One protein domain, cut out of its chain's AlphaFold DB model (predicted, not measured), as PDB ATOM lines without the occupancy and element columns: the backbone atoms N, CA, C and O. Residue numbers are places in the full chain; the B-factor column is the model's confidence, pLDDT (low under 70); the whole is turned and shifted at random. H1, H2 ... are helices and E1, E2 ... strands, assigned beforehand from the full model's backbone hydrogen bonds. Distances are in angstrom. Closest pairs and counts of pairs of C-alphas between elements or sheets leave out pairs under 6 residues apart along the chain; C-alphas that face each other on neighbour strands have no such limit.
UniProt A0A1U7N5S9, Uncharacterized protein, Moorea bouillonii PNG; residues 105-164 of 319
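This is residues 105 to 164 of the 319 residues of an uncharacterized protein of Moorea bouillonii PNG (UniProt A0A1U7N5S9). A long antiparallel ribbon, E1 and E2, has H1 packed on it, H2 and H3 at one end and H4 beyond the other. The printed part has 60 residues, with four named helices and two named strands, H1 H2 H3 E1 H4 E2 in order, class mixed. It is loose, radius of gyration of the C-alphas 13.4 A, spans 36 by 22 by 16 A.

Find C-alpha 105 at (208.127, 175.898, 242.080); H1 runs 18.8 A to residue 117. H2 is residues 119 to 123, H3 125 to 128, E1 130 to 137, H4 146 to 150 and E2 157 to 163, ending at (206.878, 189.277, 253.654).

Between E1 and E2 find N 134 and O 160, 2.9 A, within hydrogen-bond range. The closest C-alphas of H1 and E1 are Glu 108 and Ala 133, 5.3 A. Every O i to N i+4 pair is within range in H2, 6 of 9 in H1, 0 of 1 in H4, whose O i to N i+3 count is 2 of 2.

The printed part has no cut, and no printed residue is under 70.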
ATOM      1  N   GLU A 105     209.056 174.919 242.649       90.44
ATOM      2  CA  GLU A 105     208.127 175.898 242.080       90.44
ATOM      3  C   GLU A 105     206.747 175.827 242.746       90.44
ATOM      4  O   GLU A 105     206.138 176.862 242.998       90.44
ATOM      5  N   ASP A 106     206.276 174.629 243.109       90.56
ATOM      6  CA  ASP A 106     205.003 174.498 243.825       90.56
ATOM      7  C   ASP A 106     205.074 175.128 245.220       90.56
ATOM      8  O   ASP A 106     204.133 175.798 245.633       90.56
ATOM      9  N   PHE A 107     206.191 174.954 245.940       91.12
ATOM     10  CA  PHE A 107     206.396 175.626 247.229       91.12
ATOM     11  C   PHE A 107     206.358 177.147 247.077       91.12
ATOM     12  O   PHE A 107     205.699 177.822 247.865       91.12
ATOM     13  N   GLU A 108     207.042 177.685 246.065       92.88
ATOM     14  CA  GLU A 108     207.035 179.123 245.777       92.88
ATOM     15  C   GLU A 108     205.618 179.614 245.439       92.88
ATOM     16  O   GLU A 108     205.176 180.619 245.997       92.88
ATOM     17  N   GLN A 109     204.876 178.888 244.595       90.12
ATOM     18  CA  GLN A 109     203.519 179.269 244.200       90.12
ATOM     19  C   GLN A 109     202.545 179.264 245.385       90.12
ATOM     20  O   GLN A 109     201.857 180.263 245.585       90.12
ATOM     21  N   LEU A 110     202.493 178.187 246.179       90.25
ATOM     22  CA  LEU A 110     201.567 178.084 247.318       90.25
ATOM     23  C   LEU A 110     201.778 179.222 248.324       90.25
ATOM     24  O   LEU A 110     200.830 179.763 248.886       90.25
ATOM     25  N   VAL A 111     203.034 179.605 248.548       91.12
ATOM     26  CA  VAL A 111     203.398 180.660 249.501       91.12
ATOM     27  C   VAL A 111     203.061 182.049 248.964       91.12
ATOM     28  O   VAL A 111     202.706 182.932 249.738       91.12
ATOM     29  N   LEU A 112     203.166 182.260 247.652       89.69
ATOM     30  CA  LEU A 112     202.859 183.551 247.035       89.69
ATOM     31  C   LEU A 112     201.363 183.751 246.778       89.69
ATOM     32  O   LEU A 112     200.885 184.876 246.873       89.69
ATOM     33  N   GLN A 113     200.634 182.691 246.427       87.25
ATOM     34  CA  GLN A 113     199.246 182.791 245.966       87.25
ATOM     35  C   GLN A 113     198.232 182.381 247.031       87.25
ATOM     36  O   GLN A 113     197.251 183.097 247.225       87.25
ATOM     37  N   ASP A 114     198.485 181.289 247.754       87.81
ATOM     38  CA  ASP A 114     197.455 180.645 248.581       87.81
ATOM     39  C   ASP A 114     197.618 180.979 250.068       87.81
ATOM     40  O   ASP A 114     196.639 181.078 250.810       87.81
ATOM     41  N   TRP A 115     198.857 181.190 250.525       89.06
ATOM     42  CA  TRP A 115     199.162 181.521 251.919       89.06
ATOM     43  C   TRP A 115     198.345 182.709 252.432       89.06
ATOM     44  O   TRP A 115     197.779 182.627 253.521       89.06
ATOM     45  N   GLN A 116     198.239 183.779 251.640       86.75
ATOM     46  CA  GLN A 116     197.511 185.005 251.988       86.75
ATOM     47  C   GLN A 116     196.027 184.767 252.311       86.75
ATOM     48  O   GLN A 116     195.429 185.511 253.093       86.75
ATOM     49  N   ASP A 117     195.431 183.706 251.762       87.50
ATOM     50  CA  ASP A 117     194.032 183.366 251.992       87.50
ATOM     51  C   ASP A 117     193.796 182.553 253.264       87.50
ATOM     52  O   ASP A 117     192.652 182.454 253.733       87.50
ATOM     53  N   THR A 118     194.864 182.027 253.865       89.00
ATOM     54  CA  THR A 118     194.783 181.237 255.092       89.00
ATOM     55  C   THR A 118     194.331 182.085 256.290       89.00
ATOM     56  O   THR A 118     194.657 183.273 256.385       89.00
ATOM     57  N   PRO A 119     193.620 181.490 257.271       90.50
ATOM     58  CA  PRO A 119     193.223 182.202 258.487       90.50
ATOM     59  C   PRO A 119     194.416 182.796 259.249       90.50
ATOM     60  O   PRO A 119     194.315 183.892 259.796       90.50
ATOM     61  N   THR A 120     195.552 182.093 259.251       89.31
ATOM     62  CA  THR A 120     196.785 182.532 259.915       89.31
ATOM     63  C   THR A 120     197.371 183.771 259.249       89.31
ATOM     64  O   THR A 120     197.691 184.730 259.947       89.31
ATOM     65  N   ALA A 121     197.468 183.796 257.917       87.12
ATOM     66  CA  ALA A 121     197.946 184.976 257.200       87.12
ATOM     67  C   ALA A 121     197.009 186.173 257.404       87.12
ATOM     68  O   ALA A 121     197.468 187.268 257.721       87.12
ATOM     69  N   LYS A 122     195.690 185.954 257.340       88.06
ATOM     70  CA  LYS A 122     194.692 187.004 257.602       88.06
ATOM     71  C   LYS A 122     194.802 187.572 259.021       88.06
ATOM     72  O   LYS A 122     194.651 188.779 259.201       88.06
ATOM     73  N   ALA A 123     195.123 186.743 260.016       89.56
ATOM     74  CA  ALA A 123     195.357 187.187 261.392       89.56
ATOM     75  C   ALA A 123     196.630 188.041 261.556       89.56
ATOM     76  O   ALA A 123     196.679 188.897 262.436       89.56
ATOM     77  N   LEU A 124     197.638 187.842 260.700       84.06
ATOM     78  CA  LEU A 124     198.856 188.663 260.653       84.06
ATOM     79  C   LEU A 124     198.642 190.006 259.932       84.06
ATOM     80  O   LEU A 124     199.536 190.857 259.927       84.06
ATOM     81  N   GLY A 125     197.465 190.213 259.332       82.69
ATOM     82  CA  GLY A 125     197.126 191.426 258.603       82.69
ATOM     83  C   GLY A 125     198.136 191.691 257.476       82.69
ATOM     84  O   GLY A 125     198.437 190.781 256.704       82.69
ATOM     85  N   PRO A 126     198.703 192.902 257.378       76.31
ATOM     86  CA  PRO A 126     199.668 193.238 256.333       76.31
ATOM     87  C   PRO A 126     200.939 192.379 256.320       76.31
ATOM     88  O   PRO A 126     201.496 192.131 255.258       76.31
ATOM     89  N   PHE A 127     201.374 191.873 257.480       74.25
ATOM     90  CA  PHE A 127     202.538 190.984 257.579       74.25
ATOM     91  C   PHE A 127     202.252 189.558 257.090       74.25
ATOM     92  O   PHE A 127     203.171 188.751 256.967       74.25
ATOM     93  N   GLY A 128     200.983 189.232 256.837       83.50
ATOM     94  CA  GLY A 128     200.568 187.953 256.276       83.50
ATOM     95  C   GLY A 128     200.754 187.860 254.765       83.50
ATOM     96  O   GLY A 128     200.690 186.756 254.229       83.50
ATOM     97  N   VAL A 129     200.994 188.976 254.076       87.00
ATOM     98  CA  VAL A 129     201.202 188.981 252.624       87.00
ATOM     99  C   VAL A 129     202.677 188.730 252.320       87.00
ATOM    100  O   VAL A 129     203.551 189.215 253.033       87.00
ATOM    101  N   VAL A 130     202.977 187.956 251.277       89.88
ATOM    102  CA  VAL A 130     204.347 187.600 250.880       89.88
ATOM    103  C   VAL A 130     204.687 188.285 249.561       89.88
ATOM    104  O   VAL A 130     203.981 188.113 248.576       89.88
ATOM    105  N   ALA A 131     205.790 189.033 249.523       87.38
ATOM    106  CA  ALA A 131     206.247 189.710 248.311       87.38
ATOM    107  C   ALA A 131     207.125 188.814 247.431       87.38
ATOM    108  O   ALA A 131     207.083 188.913 246.205       87.38
ATOM    109  N   ARG A 132     207.972 187.977 248.041       88.69
ATOM    110  CA  ARG A 132     208.860 187.053 247.319       88.69
ATOM    111  C   ARG A 132     209.010 185.753 248.092       88.69
ATOM    112  O   ARG A 132     209.125 185.766 249.315       88.69
ATOM    113  N   ALA A 133     209.087 184.650 247.365       92.12
ATOM    114  CA  ALA A 133     209.434 183.351 247.913       92.12
ATOM    115  C   ALA A 133     210.496 182.701 247.026       92.12
ATOM    116  O   ALA A 133     210.456 182.846 245.804       92.12
ATOM    117  N   LYS A 134     211.450 181.997 247.636       94.12
ATOM    118  CA  LYS A 134     212.414 181.168 246.911       94.12
ATOM    119  C   LYS A 134     212.595 179.840 247.619       94.12
ATOM    120  O   LYS A 134     212.986 179.803 248.783       94.12
ATOM    121  N   CYS A 135     212.340 178.754 246.905       92.88
ATOM    122  CA  CYS A 135     212.566 177.409 247.388       92.88
ATOM    123  C   CYS A 135     213.918 176.907 246.882       92.88
ATOM    124  O   CYS A 135     214.205 176.913 245.685       92.88
ATOM    125  N   ILE A 136     214.729 176.410 247.809       91.50
ATOM    126  CA  ILE A 136     216.008 175.771 247.533       91.50
ATOM    127  C   ILE A 136     215.903 174.333 248.031       91.50
ATOM    128  O   ILE A 136     215.731 174.070 249.224       91.50
ATOM    129  N   SER A 137     215.938 173.394 247.090       91.62
ATOM    130  CA  SER A 137     215.922 171.968 247.400       91.62
ATOM    131  C   SER A 137     217.335 171.461 247.677       91.62
ATOM    132  O   SER A 137     218.310 171.973 247.133       91.62
ATOM    133  N   GLN A 138     217.434 170.435 248.521       91.06
ATOM    134  CA  GLN A 138     218.687 169.761 248.872       91.06
ATOM    135  C   GLN A 138     219.732 170.656 249.555       91.06
ATOM    136  O   GLN A 138     220.916 170.342 249.517       91.06
ATOM    137  N   GLN A 139     219.313 171.742 250.203       88.00
ATOM    138  CA  GLN A 139     220.175 172.565 251.055       88.00
ATOM    139  C   GLN A 139     219.458 172.886 252.363       88.00
ATOM    140  O   GLN A 139     218.235 173.066 252.391       88.00
ATOM    141  N   ASN A 140     220.227 172.962 253.450       89.94
ATOM    142  CA  ASN A 140     219.734 173.346 254.767       89.94
ATOM    143  C   ASN A 140     220.314 174.703 255.173       89.94
ATOM    144  O   ASN A 140     221.422 174.798 255.698       89.94
ATOM    145  N   LEU A 141     219.532 175.759 254.962       87.88
ATOM    146  CA  LEU A 141     219.943 177.126 255.272       87.88
ATOM    147  C   LEU A 141     219.817 177.486 256.759       87.88
ATOM    148  O   LEU A 141     220.270 178.555 257.161       87.88
ATOM    149  N   ALA A 142     219.237 176.609 257.584       87.94
ATOM    150  CA  ALA A 142     219.099 176.832 259.024       87.94
ATOM    151  C   ALA A 142     220.390 176.533 259.811       87.94
ATOM    152  O   ALA A 142     220.457 176.808 261.009       87.94
ATOM    153  N   LEU A 143     221.415 175.963 259.166       87.62
ATOM    154  CA  LEU A 143     222.707 175.689 259.797       87.62
ATOM    155  C   LEU A 143     223.419 176.997 260.174       87.62
ATOM    156  O   LEU A 143     223.320 177.992 259.462       87.62
ATOM    157  N   SER A 144     224.142 177.023 261.293       86.25
ATOM    158  CA  SER A 144     224.840 178.230 261.768       86.25
ATOM    159  C   SER A 144     226.068 178.581 260.924       86.25
ATOM    160  O   SER A 144     226.316 179.757 260.675       86.25
ATOM    161  N   GLU A 145     226.794 177.568 260.449       86.81
ATOM    162  CA  GLU A 145     228.016 177.722 259.656       86.81
ATOM    163  C   GLU A 145     227.697 177.974 258.171       86.81
ATOM    164  O   GLU A 145     227.014 177.147 257.561       86.81
ATOM    165  N   PRO A 146     228.195 179.063 257.549       82.19
ATOM    166  CA  PRO A 146     227.900 179.391 256.152       82.19
ATOM    167  C   PRO A 146     228.326 178.312 255.153       82.19
ATOM    168  O   PRO A 146     227.549 177.963 254.271       82.19
ATOM    169  N   THR A 147     229.515 177.731 255.323       84.62
ATOM    170  CA  THR A 147     230.040 176.686 254.427       84.62
ATOM    171  C   THR A 147     229.194 175.415 254.470       84.62
ATOM    172  O   THR A 147     228.980 174.777 253.447       84.62
ATOM    173  N   ALA A 148     228.628 175.078 255.632       83.12
ATOM    174  CA  ALA A 148     227.768 173.908 255.781       83.12
ATOM    175  C   ALA A 148     226.406 174.060 255.077       83.12
ATOM    176  O   ALA A 148     225.747 173.057 254.815       83.12
ATOM    177  N   ARG A 149     225.970 175.291 254.765       85.88
ATOM    178  CA  ARG A 149     224.718 175.555 254.031       85.88
ATOM    179  C   ARG A 149     224.830 175.248 252.538       85.88
ATOM    180  O   ARG A 149     223.812 174.987 251.902       85.88
ATOM    181  N   GLU A 150     226.043 175.312 251.996       84.38
ATOM    182  CA  GLU A 150     226.325 175.075 250.576       84.38
ATOM    183  C   GLU A 150     226.468 173.580 250.254       84.38
ATOM    184  O   GLU A 150     226.287 173.173 249.104       84.38
ATOM    185  N   GLU A 151     226.730 172.758 251.271       88.75
ATOM    186  CA  GLU A 151     226.835 171.308 251.138       88.75
ATOM    187  C   GLU A 151     225.474 170.662 250.803       88.75
ATOM    188  O   GLU A 151     224.446 171.026 251.392       88.75
ATOM    189  N   PRO A 152     225.430 169.666 249.894       90.44
ATOM    190  CA  PRO A 152     224.207 168.935 249.593       90.44
ATOM    191  C   PRO A 152     223.611 168.284 250.847       90.44
ATOM    192  O   PRO A 152     224.224 167.434 251.492       90.44
ATOM    193  N   ALA A 153     222.364 168.631 251.146       89.62
ATOM    194  CA  ALA A 153     221.577 168.096 252.247       89.62
ATOM    195  C   ALA A 153     220.329 167.370 251.702       89.62
ATOM    196  O   ALA A 153     219.233 167.944 251.683       89.62
ATOM    197  N   PRO A 154     220.450 166.107 251.244       89.88
ATOM    198  CA  PRO A 154     219.324 165.344 250.714       89.88
ATOM    199  C   PRO A 154     218.138 165.304 251.686       89.88
ATOM    200  O   PRO A 154     218.311 165.171 252.896       89.88
ATOM    201  N   GLY A 155     216.922 165.441 251.154       86.75
ATOM    202  CA  GLY A 155     215.688 165.461 251.949       86.75
ATOM    203  C   GLY A 155     215.390 166.784 252.663       86.75
ATOM    204  O   GLY A 155     214.322 166.904 253.256       86.75
ATOM    205  N   ASN A 156     216.276 167.783 252.582       90.62
ATOM    206  CA  ASN A 156     216.014 169.118 253.116       90.62
ATOM    207  C   ASN A 156     215.438 170.038 252.039       90.62
ATOM    208  O   ASN A 156     215.860 170.021 250.879       90.62
ATOM    209  N   ILE A 157     214.477 170.860 252.451       90.25
ATOM    210  CA  ILE A 157     213.907 171.941 251.652       90.25
ATOM    211  C   ILE A 157     214.002 173.204 252.496       90.25
ATOM    212  O   ILE A 157     213.450 173.261 253.593       90.25
ATOM    213  N   SER A 158     214.700 174.207 251.973       91.44
ATOM    214  CA  SER A 158     214.767 175.533 252.573       91.44
ATOM    215  C   SER A 158     213.905 176.488 251.759       91.44
ATOM    216  O   SER A 158     214.091 176.624 250.551       91.44
ATOM    217  N   LEU A 159     212.961 177.152 252.416       90.56
ATOM    218  CA  LEU A 159     212.087 178.139 251.796       90.56
ATOM    219  C   LEU A 159     212.404 179.516 252.380       90.56
ATOM    220  O   LEU A 159     212.172 179.757 253.563       90.56
ATOM    221  N   LEU A 160     212.925 180.417 251.551       89.62
ATOM    222  CA  LEU A 160     213.048 181.825 251.905       89.62
ATOM    223  C   LEU A 160     211.723 182.514 251.612       89.62
ATOM    224  O   LEU A 160     211.238 182.464 250.482       89.62
ATOM    225  N   VAL A 161     211.175 183.187 252.617       88.88
ATOM    226  CA  VAL A 161     209.934 183.954 252.511       88.88
ATOM    227  C   VAL A 161     210.242 185.398 252.872       88.88
ATOM    228  O   VAL A 161     210.737 185.679 253.962       88.88
ATOM    229  N   VAL A 162     209.958 186.310 251.950       86.94
ATOM    230  CA  VAL A 162     210.070 187.750 252.166       86.94
ATOM    231  C   VAL A 162     208.650 188.297 252.287       86.94
ATOM    232  O   VAL A 162     207.944 188.345 251.271       86.94
ATOM    233  N   PRO A 163     208.195 188.681 253.493       84.88
ATOM    234  CA  PRO A 163     206.878 189.277 253.654       84.88
ATOM    235  C   PRO A 163     206.798 190.576 252.850       84.88
ATOM    236  O   PRO A 163     207.795 191.279 252.671       84.88
ATOM    237  N   GLN A 164     205.608 190.896 252.355       77.19
ATOM    238  CA  GLN A 164     205.328 192.211 251.820       77.19
ATOM    239  C   GLN A 164     205.408 193.191 252.982       77.19
ATOM    240  O   GLN A 164     204.593 193.194 253.902       77.19
TER     241      GLN A 164